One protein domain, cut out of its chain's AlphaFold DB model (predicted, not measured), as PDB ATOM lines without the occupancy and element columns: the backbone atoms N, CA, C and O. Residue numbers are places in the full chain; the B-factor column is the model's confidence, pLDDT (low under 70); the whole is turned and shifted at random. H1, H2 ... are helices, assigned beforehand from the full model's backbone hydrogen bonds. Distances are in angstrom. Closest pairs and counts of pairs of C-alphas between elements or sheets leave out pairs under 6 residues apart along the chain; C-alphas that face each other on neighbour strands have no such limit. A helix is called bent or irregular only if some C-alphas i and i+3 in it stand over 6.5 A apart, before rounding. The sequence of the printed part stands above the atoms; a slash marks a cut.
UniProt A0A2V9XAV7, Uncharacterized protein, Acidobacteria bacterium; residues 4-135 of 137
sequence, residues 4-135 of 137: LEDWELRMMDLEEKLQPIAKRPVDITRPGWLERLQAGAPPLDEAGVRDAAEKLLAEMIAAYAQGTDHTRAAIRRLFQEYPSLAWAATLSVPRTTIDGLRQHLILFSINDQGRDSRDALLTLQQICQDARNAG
ATOM      1  N   LEU A   4     -39.206  33.223 168.275       92.94
ATOM      2  CA  LEU A   4     -38.708  34.029 167.157       92.94
ATOM      3  C   LEU A   4     -37.906  35.237 167.648       92.94
ATOM      4  O   LEU A   4     -36.828  35.486 167.125       92.94
ATOM      5  N   GLU A   5     -38.399  35.939 168.671       94.56
ATOM      6  CA  GLU A   5     -37.690  37.058 169.308       94.56
ATOM      7  C   GLU A   5     -36.373  36.596 169.955       94.56
ATOM      8  O   GLU A   5     -35.358  37.275 169.835       94.56
ATOM      9  N   ASP A   6     -36.368  35.425 170.609       97.12
ATOM     10  CA  ASP A   6     -35.140  34.839 171.174       97.12
ATOM     11  C   ASP A   6     -34.111  34.518 170.084       97.12
ATOM     12  O   ASP A   6     -32.933  34.864 170.204       97.12
ATOM     13  N   TRP A   7     -34.552  33.878 168.998       97.62
ATOM     14  CA  TRP A   7     -33.674  33.558 167.878       97.62
ATOM     15  C   TRP A   7     -33.145  34.810 167.198       97.62
ATOM     16  O   TRP A   7     -31.957  34.857 166.906       97.62
ATOM     17  N   GLU A   8     -33.981  35.821 166.979       97.94
ATOM     18  CA  GLU A   8     -33.564  37.081 166.370       97.94
ATOM     19  C   GLU A   8     -32.447  37.754 167.176       97.94
ATOM     20  O   GLU A   8     -31.408  38.089 166.610       97.94
ATOM     21  N   LEU A   9     -32.600  37.859 168.502       97.88
ATOM     22  CA  LEU A   9     -31.562  38.419 169.375       97.88
ATOM     23  C   LEU A   9     -30.254  37.620 169.298       97.88
ATOM     24  O   LEU A   9     -29.178  38.196 169.153       97.88
ATOM     25  N   ARG A  10     -30.335  36.285 169.328       98.38
ATOM     26  CA  ARG A  10     -29.148  35.422 169.217       98.38
ATOM     27  C   ARG A  10     -28.495  35.513 167.837       98.38
ATOM     28  O   ARG A  10     -27.272  35.471 167.747       98.38
ATOM     29  N   MET A  11     -29.280  35.630 166.765       98.19
ATOM     30  CA  MET A  11     -28.758  35.820 165.409       98.19
ATOM     31  C   MET A  11     -28.082  37.180 165.261       98.19
ATOM     32  O   MET A  11     -27.016  37.241 164.656       98.19
ATOM     33  N   MET A  12     -28.641  38.234 165.857       98.25
ATOM     34  CA  MET A  12     -28.042  39.567 165.881       98.25
ATOM     35  C   MET A  12     -26.665  39.558 166.564       98.25
ATOM     36  O   MET A  12     -25.696  40.045 165.980       98.25
ATOM     37  N   ASP A  13     -26.546  38.928 167.737       98.06
ATOM     38  CA  ASP A  13     -25.268  38.806 168.458       98.06
ATOM     39  C   ASP A  13     -24.208  38.031 167.650       98.06
ATOM     40  O   ASP A  13     -23.010  38.332 167.697       98.06
ATOM     41  N   LEU A  14     -24.631  36.994 166.920       98.31
ATOM     42  CA  LEU A  14     -23.750  36.212 166.050       98.31
ATOM     43  C   LEU A  14     -23.350  36.997 164.794       98.31
ATOM     44  O   LEU A  14     -22.181  36.963 164.407       98.31
ATOM     45  N   GLU A  15     -24.291  37.713 164.176       98.19
ATOM     46  CA  GLU A  15     -24.049  38.565 163.009       98.19
ATOM     47  C   GLU A  15     -22.976  39.607 163.319       98.19
ATOM     48  O   GLU A  15     -22.027  39.740 162.547       98.19
ATOM     49  N   GLU A  16     -23.075  40.297 164.459       98.25
ATOM     50  CA  GLU A  16     -22.103  41.317 164.868       98.25
ATOM     51  C   GLU A  16     -20.677  40.749 164.937       98.25
ATOM     52  O   GLU A  16     -19.732  41.360 164.433       98.25
ATOM     53  N   LYS A  17     -20.518  39.544 165.492       98.12
ATOM     54  CA  LYS A  17     -19.212  38.878 165.627       98.12
ATOM     55  C   LYS A  17     -18.668  38.350 164.302       98.12
ATOM     56  O   LYS A  17     -17.455  38.333 164.101       98.12
ATOM     57  N   LEU A  18     -19.544  37.912 163.403       98.00
ATOM     58  CA  LEU A  18     -19.157  37.334 162.115       98.00
ATOM     59  C   LEU A  18     -18.918  38.393 161.040       98.00
ATOM     60  O   LEU A  18     -18.136  38.166 160.115       98.00
ATOM     61  N   GLN A  19     -19.540  39.564 161.165       97.31
ATOM     62  CA  GLN A  19     -19.480  40.618 160.161       97.31
ATOM     63  C   GLN A  19     -18.043  41.052 159.789       97.31
ATOM     64  O   GLN A  19     -17.770  41.182 158.589       97.31
ATOM     65  N   PRO A  20     -17.090  41.238 160.728       96.88
ATOM     66  CA  PRO A  20     -15.712  41.602 160.386       96.88
ATOM     67  C   PRO A  20     -14.959  40.512 159.609       96.88
ATOM     68  O   PRO A  20     -14.009  40.812 158.885       96.88
ATOM     69  N   ILE A  21     -15.359  39.249 159.765       95.69
ATOM     70  CA  ILE A  21     -14.781  38.107 159.048       95.69
ATOM     71  C   ILE A  21     -15.407  38.023 157.655       95.69
ATOM     72  O   ILE A  21     -14.685  38.001 156.663       95.69
ATOM     73  N   ALA A  22     -16.739  38.071 157.570       93.88
ATOM     74  CA  ALA A  22     -17.480  37.978 156.312       93.88
ATOM     75  C   ALA A  22     -17.148  39.119 155.334       93.88
ATOM     76  O   ALA A  22     -17.088  38.914 154.125       93.88
ATOM     77  N   LYS A  23     -16.902  40.333 155.846       94.19
ATOM     78  CA  LYS A  23     -16.547  41.508 155.029       94.19
ATOM     79  C   LYS A  23     -15.051  41.627 154.737       94.19
ATOM     80  O   LYS A  23     -14.633  42.593 154.097       94.19
ATOM     81  N   ARG A  24     -14.229  40.689 155.213       92.81
ATOM     82  CA  ARG A  24     -12.784  40.732 155.003       92.81
ATOM     83  C   ARG A  24     -12.462  40.435 153.537       92.81
ATOM     84  O   ARG A  24     -12.798  39.355 153.055       92.81
ATOM     85  N   PRO A  25     -11.788  41.346 152.817       89.38
ATOM     86  CA  PRO A  25     -11.424  41.090 151.435       89.38
ATOM     87  C   PRO A  25     -10.367  39.984 151.351       89.38
ATOM     88  O   PRO A  25      -9.390  39.978 152.104       89.38
ATOM     89  N   VAL A  26     -10.544  39.073 150.395       88.62
ATOM     90  CA  VAL A  26      -9.525  38.088 150.017       88.62
ATOM     91  C   VAL A  26      -8.663  38.691 148.912       88.62
ATOM     92  O   VAL A  26      -9.156  39.002 147.829       88.62
ATOM     93  N   ASP A  27      -7.367  38.848 149.172       89.81
ATOM     94  CA  ASP A  27      -6.410  39.290 148.158       89.81
ATOM     95  C   ASP A  27      -6.013  38.121 147.245       89.81
ATOM     96  O   ASP A  27      -5.077  37.368 147.527       89.81
ATOM     97  N   ILE A  28      -6.736  37.995 146.131       91.88
ATOM     98  CA  ILE A  28      -6.513  36.970 145.102       91.88
ATOM     99  C   ILE A  28      -5.255  37.211 144.254       91.88
ATOM    100  O   ILE A  28      -4.877  36.357 143.455       91.88
ATOM    101  N   THR A  29      -4.602  38.370 144.389       94.44
ATOM    102  CA  THR A  29      -3.375  38.682 143.637       94.44
ATOM    103  C   THR A  29      -2.125  38.164 144.342       94.44
ATOM    104  O   THR A  29      -1.070  37.999 143.727       94.44
ATOM    105  N   ARG A  30      -2.239  37.854 145.638       92.44
ATOM    106  CA  ARG A  30      -1.128  37.367 146.445       92.44
ATOM    107  C   ARG A  30      -0.763  35.926 146.055       92.44
ATOM    108  O   ARG A  30      -1.627  35.050 146.084       92.44
ATOM    109  N   PRO A  31       0.519  35.611 145.795       94.00
ATOM    110  CA  PRO A  31       0.942  34.235 145.552       94.00
ATOM    111  C   PRO A  31       0.558  33.314 146.715       94.00
ATOM    112  O   PRO A  31       0.798  33.650 147.884       94.00
ATOM    113  N   GLY A  32      -0.049  32.174 146.388       92.50
ATOM    114  CA  GLY A  32      -0.548  31.198 147.355       92.50
ATOM    115  C   GLY A  32      -1.786  31.655 148.143       92.50
ATOM    116  O   GLY A  32      -1.923  31.332 149.322       92.50
ATOM    117  N   TRP A  33      -2.626  32.533 147.579       91.31
ATOM    118  CA  TRP A  33      -3.825  33.033 148.268       91.31
ATOM    119  C   TRP A  33      -4.831  31.919 148.573       91.31
ATOM    120  O   TRP A  33      -5.446  31.945 149.637       91.31
ATOM    121  N   LEU A  34      -4.970  30.936 147.679       91.06
ATOM    122  CA  LEU A  34      -5.950  29.863 147.814       91.06
ATOM    123  C   LEU A  34      -5.594  28.930 148.973       91.06
ATOM    124  O   LEU A  34      -6.449  28.627 149.798       91.06
ATOM    125  N   GLU A  35      -4.325  28.547 149.096       92.25
ATOM    126  CA  GLU A  35      -3.828  27.710 150.188       92.25
ATOM    127  C   GLU A  35      -3.980  28.421 151.533       92.25
ATOM    128  O   GLU A  35      -4.351  27.800 152.523       92.25
ATOM    129  N   ARG A  36      -3.749  29.742 151.578       87.12
ATOM    130  CA  ARG A  36      -3.984  30.536 152.794       87.12
ATOM    131  C   ARG A  36      -5.459  30.614 153.158       87.12
ATOM    132  O   ARG A  36      -5.777  30.564 154.340       87.12
ATOM    133  N   LEU A  37      -6.334  30.753 152.164       87.31
ATOM    134  CA  LEU A  37      -7.777  30.766 152.379       87.31
ATOM    135  C   LEU A  37      -8.251  29.410 152.921       87.31
ATOM    136  O   LEU A  37      -8.994  29.373 153.894       87.31
ATOM    137  N   GLN A  38      -7.775  28.307 152.339       86.81
ATOM    138  CA  GLN A  38      -8.109  26.944 152.765       86.81
ATOM    139  C   GLN A  38      -7.522  26.574 154.133       86.81
ATOM    140  O   GLN A  38      -8.142  25.816 154.871       86.81
ATOM    141  N   ALA A  39      -6.344  27.099 154.477       87.69
ATOM    142  CA  ALA A  39      -5.720  26.909 155.787       87.69
ATOM    143  C   ALA A  39      -6.312  27.816 156.884       87.69
ATOM    144  O   ALA A  39      -5.933  27.687 158.049       87.69
ATOM    145  N   GLY A  40      -7.193  28.752 156.519       86.06
ATOM    146  CA  GLY A  40      -7.879  29.621 157.465       86.06
ATOM    147  C   GLY A  40      -8.764  28.834 158.432       86.06
ATOM    148  O   GLY A  40      -9.279  27.765 158.105       86.06
ATOM    149  N   ALA A  41      -8.950  29.377 159.635       89.44
ATOM    150  CA  ALA A  41      -9.920  28.826 160.569       89.44
ATOM    151  C   ALA A  41     -11.341  28.976 159.988       89.44
ATOM    152  O   ALA A  41     -11.637  30.001 159.367       89.44
ATOM    153  N   PRO A  42     -12.239  27.997 160.187       91.62
ATOM    154  CA  PRO A  42     -13.637  28.169 159.820       91.62
ATOM    155  C   PRO A  42     -14.236  29.410 160.511       91.62
ATOM    156  O   PRO A  42     -13.912  29.668 161.673       91.62
ATOM    157  N   PRO A  43     -15.149  30.160 159.868       94.75
ATOM    158  CA  PRO A  43     -15.586  31.462 160.383       94.75
ATOM    159  C   PRO A  43     -16.185  31.431 161.796       94.75
ATOM    160  O   PRO A  43     -15.949  32.339 162.590       94.75
ATOM    161  N   LEU A  44     -16.930  30.372 162.134       96.81
ATOM    162  CA  LEU A  44     -17.514  30.205 163.469       96.81
ATOM    163  C   LEU A  44     -16.454  29.949 164.553       96.81
ATOM    164  O   LEU A  44     -16.643  30.373 165.694       96.81
ATOM    165  N   ASP A  45     -15.350  29.279 164.202       96.50
ATOM    166  CA  ASP A  45     -14.214  29.064 165.105       96.50
ATOM    167  C   ASP A  45     -13.421  30.350 165.290       96.50
ATOM    168  O   ASP A  45     -13.090  30.717 166.413       96.50
ATOM    169  N   GLU A  46     -13.164  31.068 164.193       95.75
ATOM    170  CA  GLU A  46     -12.442  32.337 164.227       95.75
ATOM    171  C   GLU A  46     -13.172  33.387 165.080       95.75
ATOM    172  O   GLU A  46     -12.539  34.110 165.848       95.75
ATOM    173  N   ALA A  47     -14.505  33.437 165.004       96.62
ATOM    174  CA  ALA A  47     -15.327  34.297 165.855       96.62
ATOM    175  C   ALA A  47     -15.516  33.761 167.291       96.62
ATOM    176  O   ALA A  47     -16.075  34.470 168.129       96.62
ATOM    177  N   GLY A  48     -15.092  32.527 167.593       97.12
ATOM    178  CA  GLY A  48     -15.285  31.900 168.905       97.12
ATOM    179  C   GLY A  48     -16.757  31.644 169.255       97.12
ATOM    180  O   GLY A  48     -17.135  31.720 170.423       97.12
ATOM    181  N   VAL A  49     -17.605  31.389 168.251       97.75
ATOM    182  CA  VAL A  49     -19.067  31.253 168.410       97.75
ATOM    183  C   VAL A  49     -19.628  29.906 167.957       97.75
ATOM    184  O   VAL A  49     -20.848  29.749 167.967       97.75
ATOM    185  N   ARG A  50     -18.782  28.934 167.579       97.25
ATOM    186  CA  ARG A  50     -19.218  27.625 167.055       97.25
ATOM    187  C   ARG A  50     -20.330  26.986 167.885       97.25
ATOM    188  O   ARG A  50     -21.401  26.741 167.342       97.25
ATOM    189  N   ASP A  51     -20.119  26.790 169.182       96.75
ATOM    190  CA  ASP A  51     -21.093  26.097 170.035       96.75
ATOM    191  C   ASP A  51     -22.437  26.838 170.115       96.75
ATOM    192  O   ASP A  51     -23.508  26.232 170.050       96.75
ATOM    193  N   ALA A  52     -22.394  28.169 170.230       97.50
ATOM    194  CA  ALA A  52     -23.593  28.998 170.302       97.50
ATOM    195  C   ALA A  52     -24.370  28.989 168.977       97.50
ATOM    196  O   ALA A  52     -25.599  28.865 168.982       97.50
ATOM    197  N   ALA A  53     -23.649  29.088 167.856       97.81
ATOM    198  CA  ALA A  53     -24.214  29.038 166.517       97.81
ATOM    199  C   ALA A  53     -24.820  27.660 166.226       97.81
ATOM    200  O   ALA A  53     -25.985  27.585 165.856       97.81
ATOM    201  N   GLU A  54     -24.094  26.565 166.459       97.38
ATOM    202  CA  GLU A  54     -24.602  25.213 166.196       97.38
ATOM    203  C   GLU A  54     -25.812  24.864 167.058       97.38
ATOM    204  O   GLU A  54     -26.768  24.271 166.555       97.38
ATOM    205  N   LYS A  55     -25.833  25.295 168.325       97.75
ATOM    206  CA  LYS A  55     -27.011  25.133 169.183       97.75
ATOM    207  C   LYS A  55     -28.229  25.866 168.613       97.75
ATOM    208  O   LYS A  55     -29.308  25.282 168.538       97.75
ATOM    209  N   LEU A  56     -28.060  27.121 168.192       98.12
ATOM    210  CA  LEU A  56     -29.136  27.895 167.569       98.12
ATOM    211  C   LEU A  56     -29.609  27.251 166.258       98.12
ATOM    212  O   LEU A  56     -30.808  27.074 166.057       98.12
ATOM    213  N   LEU A  57     -28.676  26.840 165.396       98.00
ATOM    214  CA  LEU A  57     -28.994  26.170 164.137       98.00
ATOM    215  C   LEU A  57     -29.767  24.871 164.379       98.00
ATOM    216  O   LEU A  57     -30.755  24.630 163.694       98.00
ATOM    217  N   ALA A  58     -29.381  24.063 165.369       97.38
ATOM    218  CA  ALA A  58     -30.088  22.831 165.709       97.38
ATOM    219  C   ALA A  58     -31.549  23.092 166.125       97.38
ATOM    220  O   ALA A  58     -32.457  22.399 165.657       97.38
ATOM    221  N   GLU A  59     -31.790  24.116 166.950       97.56
ATOM    222  CA  GLU A  59     -33.140  24.534 167.351       97.56
ATOM    223  C   GLU A  59     -33.974  24.992 166.143       97.56
ATOM    224  O   GLU A  59     -35.100  24.523 165.941       97.56
ATOM    225  N   MET A  60     -33.409  25.859 165.297       98.00
ATOM    226  CA  MET A  60     -34.094  26.386 164.113       98.00
ATOM    227  C   MET A  60     -34.351  25.300 163.060       98.00
ATOM    228  O   MET A  60     -35.420  25.281 162.456       98.00
ATOM    229  N   ILE A  61     -33.423  24.358 162.862       98.12
ATOM    230  CA  ILE A  61     -33.592  23.204 161.963       98.12
ATOM    231  C   ILE A  61     -34.748  22.322 162.438       98.12
ATOM    232  O   ILE A  61     -35.598  21.937 161.632       98.12
ATOM    233  N   ALA A  62     -34.817  22.025 163.740       97.31
ATOM    234  CA  ALA A  62     -35.913  21.244 164.307       97.31
ATOM    235  C   ALA A  62     -37.263  21.955 164.112       97.31
ATOM    236  O   ALA A  62     -38.231  21.338 163.657       97.31
ATOM    237  N   ALA A  63     -37.308  23.264 164.373       97.44
ATOM    238  CA  ALA A  63     -38.499  24.079 164.168       97.44
ATOM    239  C   ALA A  63     -38.900  24.193 162.690       97.44
ATOM    240  O   ALA A  63     -40.083  24.146 162.372       97.44
ATOM    241  N   TYR A  64     -37.942  24.290 161.768       97.50
ATOM    242  CA  TYR A  64     -38.213  24.338 160.332       97.50
ATOM    243  C   TYR A  64     -38.789  23.014 159.811       97.50
ATOM    244  O   TYR A  64     -39.717  23.005 158.993       97.50
ATOM    245  N   ALA A  65     -38.262  21.888 160.305       97.00
ATOM    246  CA  ALA A  65     -38.710  20.552 159.924       97.00
ATOM    247  C   ALA A  65     -40.155  20.277 160.361       97.00
ATOM    248  O   ALA A  65     -40.950  19.759 159.576       97.00
ATOM    249  N   GLN A  66     -40.495  20.635 161.602       95.81
ATOM    250  CA  GLN A  66     -41.786  20.311 162.225       95.81
ATOM    251  C   GLN A  66     -42.819  21.440 162.110       95.81
ATOM    252  O   GLN A  66     -44.009  21.222 162.332       95.81
ATOM    253  N   GLY A  67     -42.366  22.652 161.798       93.00
ATOM    254  CA  GLY A  67     -43.177  23.858 161.823       93.00
ATOM    255  C   GLY A  67     -44.099  24.022 160.619       93.00
ATOM    256  O   GLY A  67     -44.020  23.326 159.606       93.00
ATOM    257  N   THR A  68     -44.978  25.010 160.743       96.31
ATOM    258  CA  THR A  68     -45.875  25.459 159.675       96.31
ATOM    259  C   THR A  68     -45.125  26.260 158.612       96.31
ATOM    260  O   THR A  68     -44.017  26.744 158.849       96.31
ATOM    261  N   ASP A  69     -45.763  26.506 157.468       96.12
ATOM    262  CA  ASP A  69     -45.201  27.380 156.428       96.12
ATOM    263  C   ASP A  69     -44.903  28.792 156.943       96.12
ATOM    264  O   ASP A  69     -43.891  29.381 156.573       96.12
ATOM    265  N   HIS A  70     -45.714  29.302 157.877       96.06
ATOM    266  CA  HIS A  70     -45.437  30.566 158.561       96.06
ATOM    267  C   HIS A  70     -44.118  30.518 159.350       96.06
ATOM    268  O   HIS A  70     -43.312  31.441 159.272       96.06
ATOM    269  N   THR A  71     -43.865  29.424 160.075       95.88
ATOM    270  CA  THR A  71     -42.615  29.234 160.833       95.88
ATOM    271  C   THR A  71     -41.414  29.161 159.893       95.88
ATOM    272  O   THR A  71     -40.401  29.819 160.120       95.88
ATOM    273  N   ARG A  72     -41.547  28.413 158.789       97.06
ATOM    274  CA  ARG A  72     -40.506  28.307 157.755       97.06
ATOM    275  C   ARG A  72     -40.205  29.661 157.119       97.06
ATOM    276  O   ARG A  72     -39.039  30.010 156.969       97.06
ATOM    277  N   ALA A  73     -41.237  30.435 156.784       96.25
ATOM    278  CA  ALA A  73     -41.088  31.773 156.220       96.25
ATOM    279  C   ALA A  73     -40.399  32.738 157.198       96.25
ATOM    280  O   ALA A  73     -39.506  33.475 156.786       96.25
ATOM    281  N   ALA A  74     -40.755  32.694 158.486       96.75
ATOM    282  CA  ALA A  74     -40.123  33.518 159.514       96.75
ATOM    283  C   ALA A  74     -38.631  33.181 159.689       96.75
ATOM    284  O   ALA A  74     -37.794  34.079 159.663       96.75
ATOM    285  N   ILE A  75     -38.279  31.892 159.769       97.50
ATOM    286  CA  ILE A  75     -36.879  31.442 159.840       97.50
ATOM    287  C   ILE A  75     -36.093  31.904 158.607       97.50
ATOM    288  O   ILE A  75     -35.011  32.472 158.737       97.50
ATOM    289  N   ARG A  76     -36.648  31.714 157.404       96.88
ATOM    290  CA  ARG A  76     -36.005  32.161 156.160       96.88
ATOM    291  C   ARG A  76     -35.766  33.665 156.158       96.88
ATOM    292  O   ARG A  76     -34.693  34.093 155.744       96.88
ATOM    293  N   ARG A  77     -36.724  34.455 156.648       96.31
ATOM    294  CA  ARG A  77     -36.590  35.910 156.761       96.31
ATOM    295  C   ARG A  77     -35.432  36.310 157.678       96.31
ATOM    296  O   ARG A  77     -34.630  37.140 157.269       96.31
ATOM    297  N   LEU A  78     -35.275  35.669 158.836       96.88
ATOM    298  CA  LEU A  78     -34.138  35.948 159.722       96.88
ATOM    299  C   LEU A  78     -32.794  35.692 159.019       96.88
ATOM    300  O   LEU A  78     -31.901  36.532 159.037       96.88
ATOM    301  N   PHE A  79     -32.659  34.578 158.298       96.56
ATOM    302  CA  PHE A  79     -31.453  34.303 157.503       96.56
ATOM    303  C   PHE A  79     -31.238  35.295 156.348       96.56
ATOM    304  O   PHE A  79     -30.114  35.463 155.866       96.56
ATOM    305  N   GLN A  80     -32.297  35.965 155.883       94.75
ATOM    306  CA  GLN A  80     -32.138  37.051 154.926       94.75
ATOM    307  C   GLN A  80     -31.568  38.309 155.581       94.75
ATOM    308  O   GLN A  80     -30.701  38.945 154.977       94.75
ATOM    309  N   GLU A  81     -32.060  38.637 156.775       96.12
ATOM    310  CA  GLU A  81     -31.720  39.831 157.558       96.12
ATOM    311  C   GLU A  81     -30.308  39.760 158.169       96.12
ATOM    312  O   GLU A  81     -29.646  40.793 158.261       96.12
ATOM    313  N   TYR A  82     -29.804  38.556 158.475       96.88
ATOM    314  CA  TYR A  82     -28.473  38.314 159.062       96.88
ATOM    315  C   TYR A  82     -27.541  37.546 158.094       96.88
ATOM    316  O   TYR A  82     -27.339  36.331 158.224       96.88
ATOM    317  N   PRO A  83     -27.000  38.220 157.056       94.62
ATOM    318  CA  PRO A  83     -26.287  37.566 155.962       94.62
ATOM    319  C   PRO A  83     -24.895  37.032 156.326       94.62
ATOM    320  O   PRO A  83     -24.466  36.059 155.707       94.62
ATOM    321  N   SER A  84     -24.182  37.624 157.292       96.44
ATOM    322  CA  SER A  84     -22.858  37.132 157.707       96.44
ATOM    323  C   SER A  84     -22.988  35.806 158.455       96.44
ATOM    324  O   SER A  84     -22.213  34.881 158.209       96.44
ATOM    325  N   LEU A  85     -24.011  35.675 159.306       96.25
ATOM    326  CA  LEU A  85     -24.371  34.400 159.917       96.25
ATOM    327  C   LEU A  85     -24.823  33.387 158.865       96.25
ATOM    328  O   LEU A  85     -24.325  32.265 158.868       96.25
ATOM    329  N   ALA A  86     -25.708  33.770 157.940       94.19
ATOM    330  CA  ALA A  86     -26.167  32.869 156.881       94.19
ATOM    331  C   ALA A  86     -25.006  32.322 156.028       94.19
ATOM    332  O   ALA A  86     -24.995  31.139 155.688       94.19
ATOM    333  N   TRP A  87     -24.011  33.164 155.727       92.75
ATOM    334  CA  TRP A  87     -22.777  32.779 155.037       92.75
ATOM    335  C   TRP A  87     -21.917  31.798 155.850       92.75
ATOM    336  O   TRP A  87     -21.391  30.836 155.294       92.75
ATOM    337  N   ALA A  88     -21.788  32.012 157.161       95.06
ATOM    338  CA  ALA A  88     -20.965  31.178 158.039       95.06
ATOM    339  C   ALA A  88     -21.667  29.901 158.542       95.06
ATOM    340  O   ALA A  88     -21.008  29.018 159.103       95.06
ATOM    341  N   ALA A  89     -22.992  29.809 158.392       93.19
ATOM    342  CA  ALA A  89     -23.821  28.757 158.966       93.19
ATOM    343  C   ALA A  89     -23.429  27.375 158.425       93.19
ATOM    344  O   ALA A  89     -23.764  26.985 157.307       93.19
ATOM    345  N   THR A  90     -22.730  26.614 159.262       92.25
ATOM    346  CA  THR A  90     -22.257  25.261 158.977       92.25
ATOM    347  C   THR A  90     -22.486  24.383 160.203       92.25
ATOM    348  O   THR A  90     -22.542  24.882 161.325       92.25
ATOM    349  N   LEU A  91     -22.651  23.077 159.989       93.75
ATOM    350  CA  LEU A  91     -22.866  22.104 161.060       93.75
ATOM    351  C   LEU A  91     -21.681  21.143 161.145       93.75
ATOM    352  O   LEU A  91     -21.258  20.612 160.115       93.75
ATOM    353  N   SER A  92     -21.225  20.843 162.362       93.56
ATOM    354  CA  SER A  92     -20.217  19.801 162.607       93.56
ATOM    355  C   SER A  92     -20.774  18.376 162.534       93.56
ATOM    356  O   SER A  92     -20.000  17.422 162.459       93.56
ATOM    357  N   VAL A  93     -22.103  18.191 162.540       93.38
ATOM    358  CA  VAL A  93     -22.687  16.845 162.419       93.38
ATOM    359  C   VAL A  93     -22.306  16.202 161.076       93.38
ATOM    360  O   VAL A  93     -22.365  16.863 160.035       93.38
ATOM    361  N   PRO A  94     -21.928  14.913 161.057       93.06
ATOM    362  CA  PRO A  94     -21.428  14.273 159.850       93.06
ATOM    363  C   PRO A  94     -22.548  14.018 158.838       93.06
ATOM    364  O   PRO A  94     -23.587  13.439 159.159       93.06
ATOM    365  N   ARG A  95     -22.288  14.357 157.571       92.75
ATOM    366  CA  ARG A  95     -23.183  14.079 156.427       92.75
ATOM    367  C   ARG A  95     -23.299  12.591 156.078       92.75
ATOM    368  O   ARG A  95     -24.152  12.215 155.288       92.75
ATOM    369  N   THR A  96     -22.455  11.749 156.669       92.38
ATOM    370  CA  THR A  96     -22.389  10.297 156.441       92.38
ATOM    371  C   THR A  96     -23.391   9.495 157.274       92.38
ATOM    372  O   THR A  96     -23.364   8.269 157.271       92.38
ATOM    373  N   THR A  97     -24.304  10.174 157.971       94.62
ATOM    374  CA  THR A  97     -25.449   9.565 158.661       94.62
ATOM    375  C   THR A  97     -26.750  10.108 158.076       94.62
ATOM    376  O   THR A  97     -26.779  11.242 157.599       94.62
ATOM    377  N   ILE A  98     -27.844   9.341 158.133       94.38
ATOM    378  CA  ILE A  98     -29.153   9.789 157.618       94.38
ATOM    379  C   ILE A  98     -29.635  11.060 158.328       94.38
ATOM    380  O   ILE A  98     -30.103  11.993 157.676       94.38
ATOM    381  N   ASP A  99     -29.502  11.121 159.653       94.56
ATOM    382  CA  ASP A  99     -29.943  12.288 160.419       94.56
ATOM    383  C   ASP A  99     -29.053  13.507 160.166       94.56
ATOM    384  O   ASP A  99     -29.574  14.608 159.990       94.56
ATOM    385  N   GLY A 100     -27.733  13.319 160.073       95.25
ATOM    386  CA  GLY A 100     -26.819  14.393 159.698       95.25
ATOM    387  C   GLY A 100     -27.111  14.914 158.292       95.25
ATOM    388  O   GLY A 100     -27.314  16.113 158.115       95.25
ATOM    389  N   LEU A 101     -27.249  14.028 157.301       96.06
ATOM    390  CA  LEU A 101     -27.649  14.397 155.943       96.06
ATOM    391  C   LEU A 101     -28.948  15.217 155.934       96.06
ATOM    392  O   LEU A 101     -29.006  16.269 155.297       96.06
ATOM    393  N   ARG A 102     -29.974  14.775 156.672       96.62
ATOM    394  CA  ARG A 102     -31.249  15.497 156.780       96.62
ATOM    395  C   ARG A 102     -31.053  16.909 157.337       96.62
ATOM    396  O   ARG A 102     -31.615  17.848 156.781       96.62
ATOM    397  N   GLN A 103     -30.260  17.071 158.397       97.31
ATOM    398  CA  GLN A 103     -29.979  18.388 158.982       97.31
ATOM    399  C   GLN A 103     -29.267  19.316 157.991       97.31
ATOM    400  O   GLN A 103     -29.671  20.469 157.845       97.31
ATOM    401  N   HIS A 104     -28.269  18.810 157.256       96.81
ATOM    402  CA  HIS A 104     -27.569  19.584 156.222       96.81
ATOM    403  C   HIS A 104     -28.506  20.001 155.079       96.81
ATOM    404  O   HIS A 104     -28.445  21.145 154.638       96.81
ATOM    405  N   LEU A 105     -29.412  19.125 154.631       96.44
ATOM    406  CA  LEU A 105     -30.402  19.460 153.598       96.44
ATOM    407  C   LEU A 105     -31.440  20.484 154.077       96.44
ATOM    408  O   LEU A 105     -31.857  21.345 153.303       96.44
ATOM    409  N   ILE A 106     -31.849  20.425 155.347       97.25
ATOM    410  CA  ILE A 106     -32.744  21.433 155.928       97.25
ATOM    411  C   ILE A 106     -32.035  22.784 156.030       97.25
ATOM    412  O   ILE A 106     -32.600  23.787 155.602       97.25
ATOM    413  N   LEU A 107     -30.798  22.818 156.537       97.00
ATOM    414  CA  LEU A 107     -30.014  24.054 156.592       97.00
ATOM    415  C   LEU A 107     -29.791  24.635 155.191       97.00
ATOM    416  O   LEU A 107     -29.973  25.834 154.990       97.00
ATOM    417  N   PHE A 108     -29.483  23.782 154.209       95.25
ATOM    418  CA  PHE A 108     -29.431  24.174 152.805       95.25
ATOM    419  C   PHE A 108     -30.757  24.794 152.357       95.25
ATOM    420  O   PHE A 108     -30.742  25.881 151.804       95.25
ATOM    421  N   SER A 109     -31.904  24.168 152.644       94.56
ATOM    422  CA  SER A 109     -33.216  24.721 152.290       94.56
ATOM    423  C   SER A 109     -33.477  26.081 152.941       94.56
ATOM    424  O   SER A 109     -34.034  26.954 152.284       94.56
ATOM    425  N   ILE A 110     -33.076  26.286 154.198       95.31
ATOM    426  CA  ILE A 110     -33.204  27.574 154.898       95.31
ATOM    427  C   ILE A 110     -32.360  28.659 154.204       95.31
ATOM    428  O   ILE A 110     -32.852  29.770 153.976       95.31
ATOM    429  N   ASN A 111     -31.118  28.329 153.844       91.50
ATOM    430  CA  ASN A 111     -30.159  29.244 153.215       91.50
ATOM    431  C   ASN A 111     -30.422  29.489 151.722       91.50
ATOM    432  O   ASN A 111     -30.169  30.590 151.226       91.50
ATOM    433  N   ASP A 112     -30.919  28.487 151.001       84.06
ATOM    434  CA  ASP A 112     -31.207  28.567 149.577       84.06
ATOM    435  C   ASP A 112     -32.477  29.386 149.354       84.06
ATOM    436  O   ASP A 112     -33.618  28.941 149.520       84.06
ATOM    437  N   GLN A 113     -32.249  30.654 149.035       84.12
ATOM    438  CA  GLN A 113     -33.291  31.644 148.789       84.12
ATOM    439  C   GLN A 113     -33.099  32.328 147.430       84.12
ATOM    440  O   GLN A 113     -33.486  33.481 147.259       84.12
ATOM    441  N   GLY A 114     -32.474  31.628 146.472       80.44
ATOM    442  CA  GLY A 114     -32.295  32.110 145.099       80.44
ATOM    443  C   GLY A 114     -31.251  33.221 144.932       80.44
ATOM    444  O   GLY A 114     -31.329  33.973 143.966       80.44
ATOM    445  N   ARG A 115     -30.296  33.347 145.866       77.69
ATOM    446  CA  ARG A 115     -29.255  34.396 145.848       77.69
ATOM    447  C   ARG A 115     -28.166  34.142 144.797       77.69
ATOM    448  O   ARG A 115     -27.897  35.023 143.990       77.69
ATOM    449  N   ASP A 116     -27.571  32.948 144.789       83.94
ATOM    450  CA  ASP A 116     -26.679  32.470 143.723       83.94
ATOM    451  C   ASP A 116     -26.959  30.983 143.473       83.94
ATOM    452  O   ASP A 116     -26.667  30.119 144.302       83.94
ATOM    453  N   SER A 117     -27.563  30.680 142.324       85.94
ATOM    454  CA  SER A 117     -27.939  29.311 141.967       85.94
ATOM    455  C   SER A 117     -26.736  28.402 141.706       85.94
ATOM    456  O   SER A 117     -26.869  27.182 141.816       85.94
ATOM    457  N   ARG A 118     -25.560  28.958 141.386       89.12
ATOM    458  CA  ARG A 118     -24.340  28.175 141.135       89.12
ATOM    459  C   ARG A 118     -23.765  27.656 142.444       89.12
ATOM    460  O   ARG A 118     -23.527  26.457 142.555       89.12
ATOM    461  N   ASP A 119     -23.628  28.527 143.441       86.06
ATOM    462  CA  ASP A 119     -23.152  28.141 144.774       86.06
ATOM    463  C   ASP A 119     -24.124  27.169 145.447       86.06
ATOM    464  O   ASP A 119     -23.702  26.178 146.054       86.06
ATOM    465  N   ALA A 120     -25.433  27.391 145.273       89.81
ATOM    466  CA  ALA A 120     -26.457  26.472 145.757       89.81
ATOM    467  C   ALA A 120     -26.313  25.076 145.120       89.81
ATOM    468  O   ALA A 120     -26.310  24.065 145.825       89.81
ATOM    469  N   LEU A 121     -26.120  25.009 143.797       92.75
ATOM    470  CA  LEU A 121     -25.928  23.743 143.089       92.75
ATOM    471  C   LEU A 121     -24.657  23.014 143.545       92.75
ATOM    472  O   LEU A 121     -24.720  21.815 143.812       92.75
ATOM    473  N   LEU A 122     -23.528  23.720 143.660       93.06
ATOM    474  CA  LEU A 122     -22.265  23.137 144.127       93.06
ATOM    475  C   LEU A 122     -22.387  22.605 145.559       93.06
ATOM    476  O   LEU A 122     -21.955  21.488 145.847       93.06
ATOM    477  N   THR A 123     -23.040  23.363 146.440       91.50
ATOM    478  CA  THR A 123     -23.281  22.954 147.830       91.50
ATOM    479  C   THR A 123     -24.130  21.686 147.895       91.50
ATOM    480  O   THR A 123     -23.763  20.727 148.578       91.50
ATOM    481  N   LEU A 124     -25.240  21.639 147.150       93.44
ATOM    482  CA  LEU A 124     -26.125  20.475 147.115       93.44
ATOM    483  C   LEU A 124     -25.430  19.244 146.517       93.44
ATOM    484  O   LEU A 124     -25.578  18.138 147.037       93.44
ATOM    485  N   GLN A 125     -24.649  19.427 145.449       94.31
ATOM    486  CA  GLN A 125     -23.854  18.353 144.854       94.31
ATOM    487  C   GLN A 125     -22.860  17.772 145.857       94.31
ATOM    488  O   GLN A 125     -22.794  16.551 145.982       94.31
ATOM    489  N   GLN A 126     -22.148  18.620 146.608       93.50
ATOM    490  CA  GLN A 126     -21.207  18.163 147.629       93.50
ATOM    491  C   GLN A 126     -21.914  17.371 148.735       93.50
ATOM    492  O   GLN A 126     -21.486  16.264 149.049       93.50
ATOM    493  N   ILE A 127     -23.027  17.887 149.278       93.56
ATOM    494  CA  ILE A 127     -23.813  17.192 150.315       93.56
ATOM    495  C   ILE A 127     -24.244  15.800 149.828       93.56
ATOM    496  O   ILE A 127     -24.071  14.806 150.536       93.56
ATOM    497  N   CYS A 128     -24.775  15.716 148.607       93.94
ATOM    498  CA  CYS A 128     -25.207  14.454 148.018       93.94
ATOM    499  C   CYS A 128     -24.034  13.506 147.728       93.94
ATOM    500  O   CYS A 128     -24.178  12.298 147.903       93.94
ATOM    501  N   GLN A 129     -22.887  14.020 147.283       94.56
ATOM    502  CA  GLN A 129     -21.716  13.194 146.997       94.56
ATOM    503  C   GLN A 129     -21.117  12.600 148.276       94.56
ATOM    504  O   GLN A 129     -20.797  11.412 148.287       94.56
ATOM    505  N   ASP A 130     -21.034  13.381 149.356       92.69
ATOM    506  CA  ASP A 130     -20.587  12.903 150.670       92.69
ATOM    507  C   ASP A 130     -21.470  11.740 151.157       92.69
ATOM    508  O   ASP A 130     -20.966  10.713 151.615       92.69
ATOM    509  N   ALA A 131     -22.791  11.869 150.996       92.12
ATOM    510  CA  ALA A 131     -23.752  10.839 151.378       92.12
ATOM    511  C   ALA A 131     -23.660   9.565 150.520       92.12
ATOM    512  O   ALA A 131     -23.705   8.459 151.063       92.12
ATOM    513  N   ARG A 132     -23.477   9.699 149.197       93.56
ATOM    514  CA  ARG A 132     -23.258   8.552 148.293       93.56
ATOM    515  C   ARG A 132     -21.966   7.814 148.612       93.56
ATOM    516  O   ARG A 132     -21.961   6.591 148.676       93.56
ATOM    517  N   ASN A 133     -20.881   8.548 148.860       94.94
ATOM    518  CA  ASN A 133     -19.594   7.958 149.238       94.94
ATOM    519  C   ASN A 133     -19.691   7.165 150.554       94.94
ATOM    520  O   ASN A 133     -18.942   6.212 150.752       94.94
ATOM    521  N   ALA A 134     -20.626   7.538 151.431       93.88
ATOM    522  CA  ALA A 134     -20.933   6.829 152.669       93.88
ATOM    523  C   ALA A 134     -21.948   5.676 152.505       93.88
ATOM    524  O   ALA A 134     -22.238   4.988 153.482       93.88
ATOM    525  N   GLY A 135     -22.496   5.456 151.303       93.44
ATOM    526  CA  GLY A 135     -23.458   4.385 151.021       93.44
ATOM    527  C   GLY A 135     -24.873   4.638 151.551       93.44
ATOM    528  O   GLY A 135     -25.595   3.683 151.824       93.44
TER     529      GLY A 135
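What this domain is: This is residues 4 to 135 of the 137 residues of an uncharacterized protein of Acidobacteria bacterium (UniProt A0A2V9XAV7). Three helices, H1, H4 and H5, make a base in which their centres form a triangle, with the short helix H6 set across H1 on its inner side. A helical hairpin, H7 and H8, stands crosswise over that base and meets it through H7, while the small helix H2, with the link before it, reaches out at one end of the domain and touches no helix. The printed part has 132 residues, with eight named helices in the order H1 to H8 along the chain and no named strand; the class is all helix. The whole is compact, with a radius of gyration of the C-alphas of 15.5 A, and its C-alphas span 50 by 39 by 27 A along the three main axes.

How they stand to each other: Start with H1, residues 4 to 22, the longest helix by residues. Near residue 16 it has a kink of 40 degrees, and it is irregular, but only just: C-alphas 17 and 20 are 6.9 A apart, and its line is a rough one. Look next at H6, residues 83 to 88, which touches H1; their closest C-alphas are those of Glu 15 and Leu 85, 5.2 A apart, and at 73 degrees the two are only just about perpendicular. H5, residues 69 to 81, touches H1 at a shallow tilt of 30 degrees, the same way; Glu 8 and Leu 78 have the closest C-alphas, 6.8 A apart. H4, residues 50 to 66, only just touches H1, with 3 pairs of C-alphas within 8 A; the closest are those of Leu 14 and Ala 53, 7.2 A apart, and the tilt is steep at 46 degrees, opposite ways. H4 and H5 form a helical hairpin at a shallow tilt of 30 degrees, opposite ways, with the C-alphas of Tyr 64 and Arg 72 closest at 5.3 A. H5 and H6 only just touch, with 3 pairs, and only at the corner by their link; Phe 79 and Ala 86 have the closest C-alphas, 5.5 A apart. Now move to H7, residues 98 to 111. With its residues 103 to 107 alone it touches H4, about perpendicular at 90 degrees; the closest C-alphas are those of Ile 61 and Ile 106, 6.3 A apart. With residues 110 to 111 alone it touches H5, where the C-alphas of Arg 76 and Ile 110 are closest at 5.5 A. H7 and H8, residues 117 to 133, form the second helical hairpin, at a shallow tilt of 1 degree, opposite ways; the C-alphas of Leu 101 and Ala 131 are closest at 7.0 A. H8 is apart from H1, H4, H5 and H6. H3, residues 43 to 46, touches H1 at residues 18 to 22 alone, with the C-alphas of Ile 21 and Pro 43 closest at 6.8 A. H2, residues 33 to 38, is apart from the other helices. In H2, H4, H5, H6, H7 and H8 every O i to N i+4 pair is within hydrogen-bond range; in H1 12 of 15 are, and H3 is too short for such a pair.

Where its parts are: Find C-alpha 4 at (-38.708, 34.029, 167.157); from there H1 runs 24.2 A to C-alpha 22. H4 is 24.2 A long, H5 18.4 A and H7 20.0 A. Find C-alpha 33 at (-3.825, 33.033, 148.268), where H2 begins. H8 runs 24.1 A to C-alpha 133 at (-19.594, 7.958, 149.238).

The domain as a whole: The two C-alphas farthest apart are those of Pro 31 and Thr 68, 49.7 A. The printed part has no cut and no long link; H1 to H2, with 10 residues between them, and H6 to H7, with 9, are short links, and the others are tight. The mean pLDDT of the printed part is 94.2, and no printed residue is under 70.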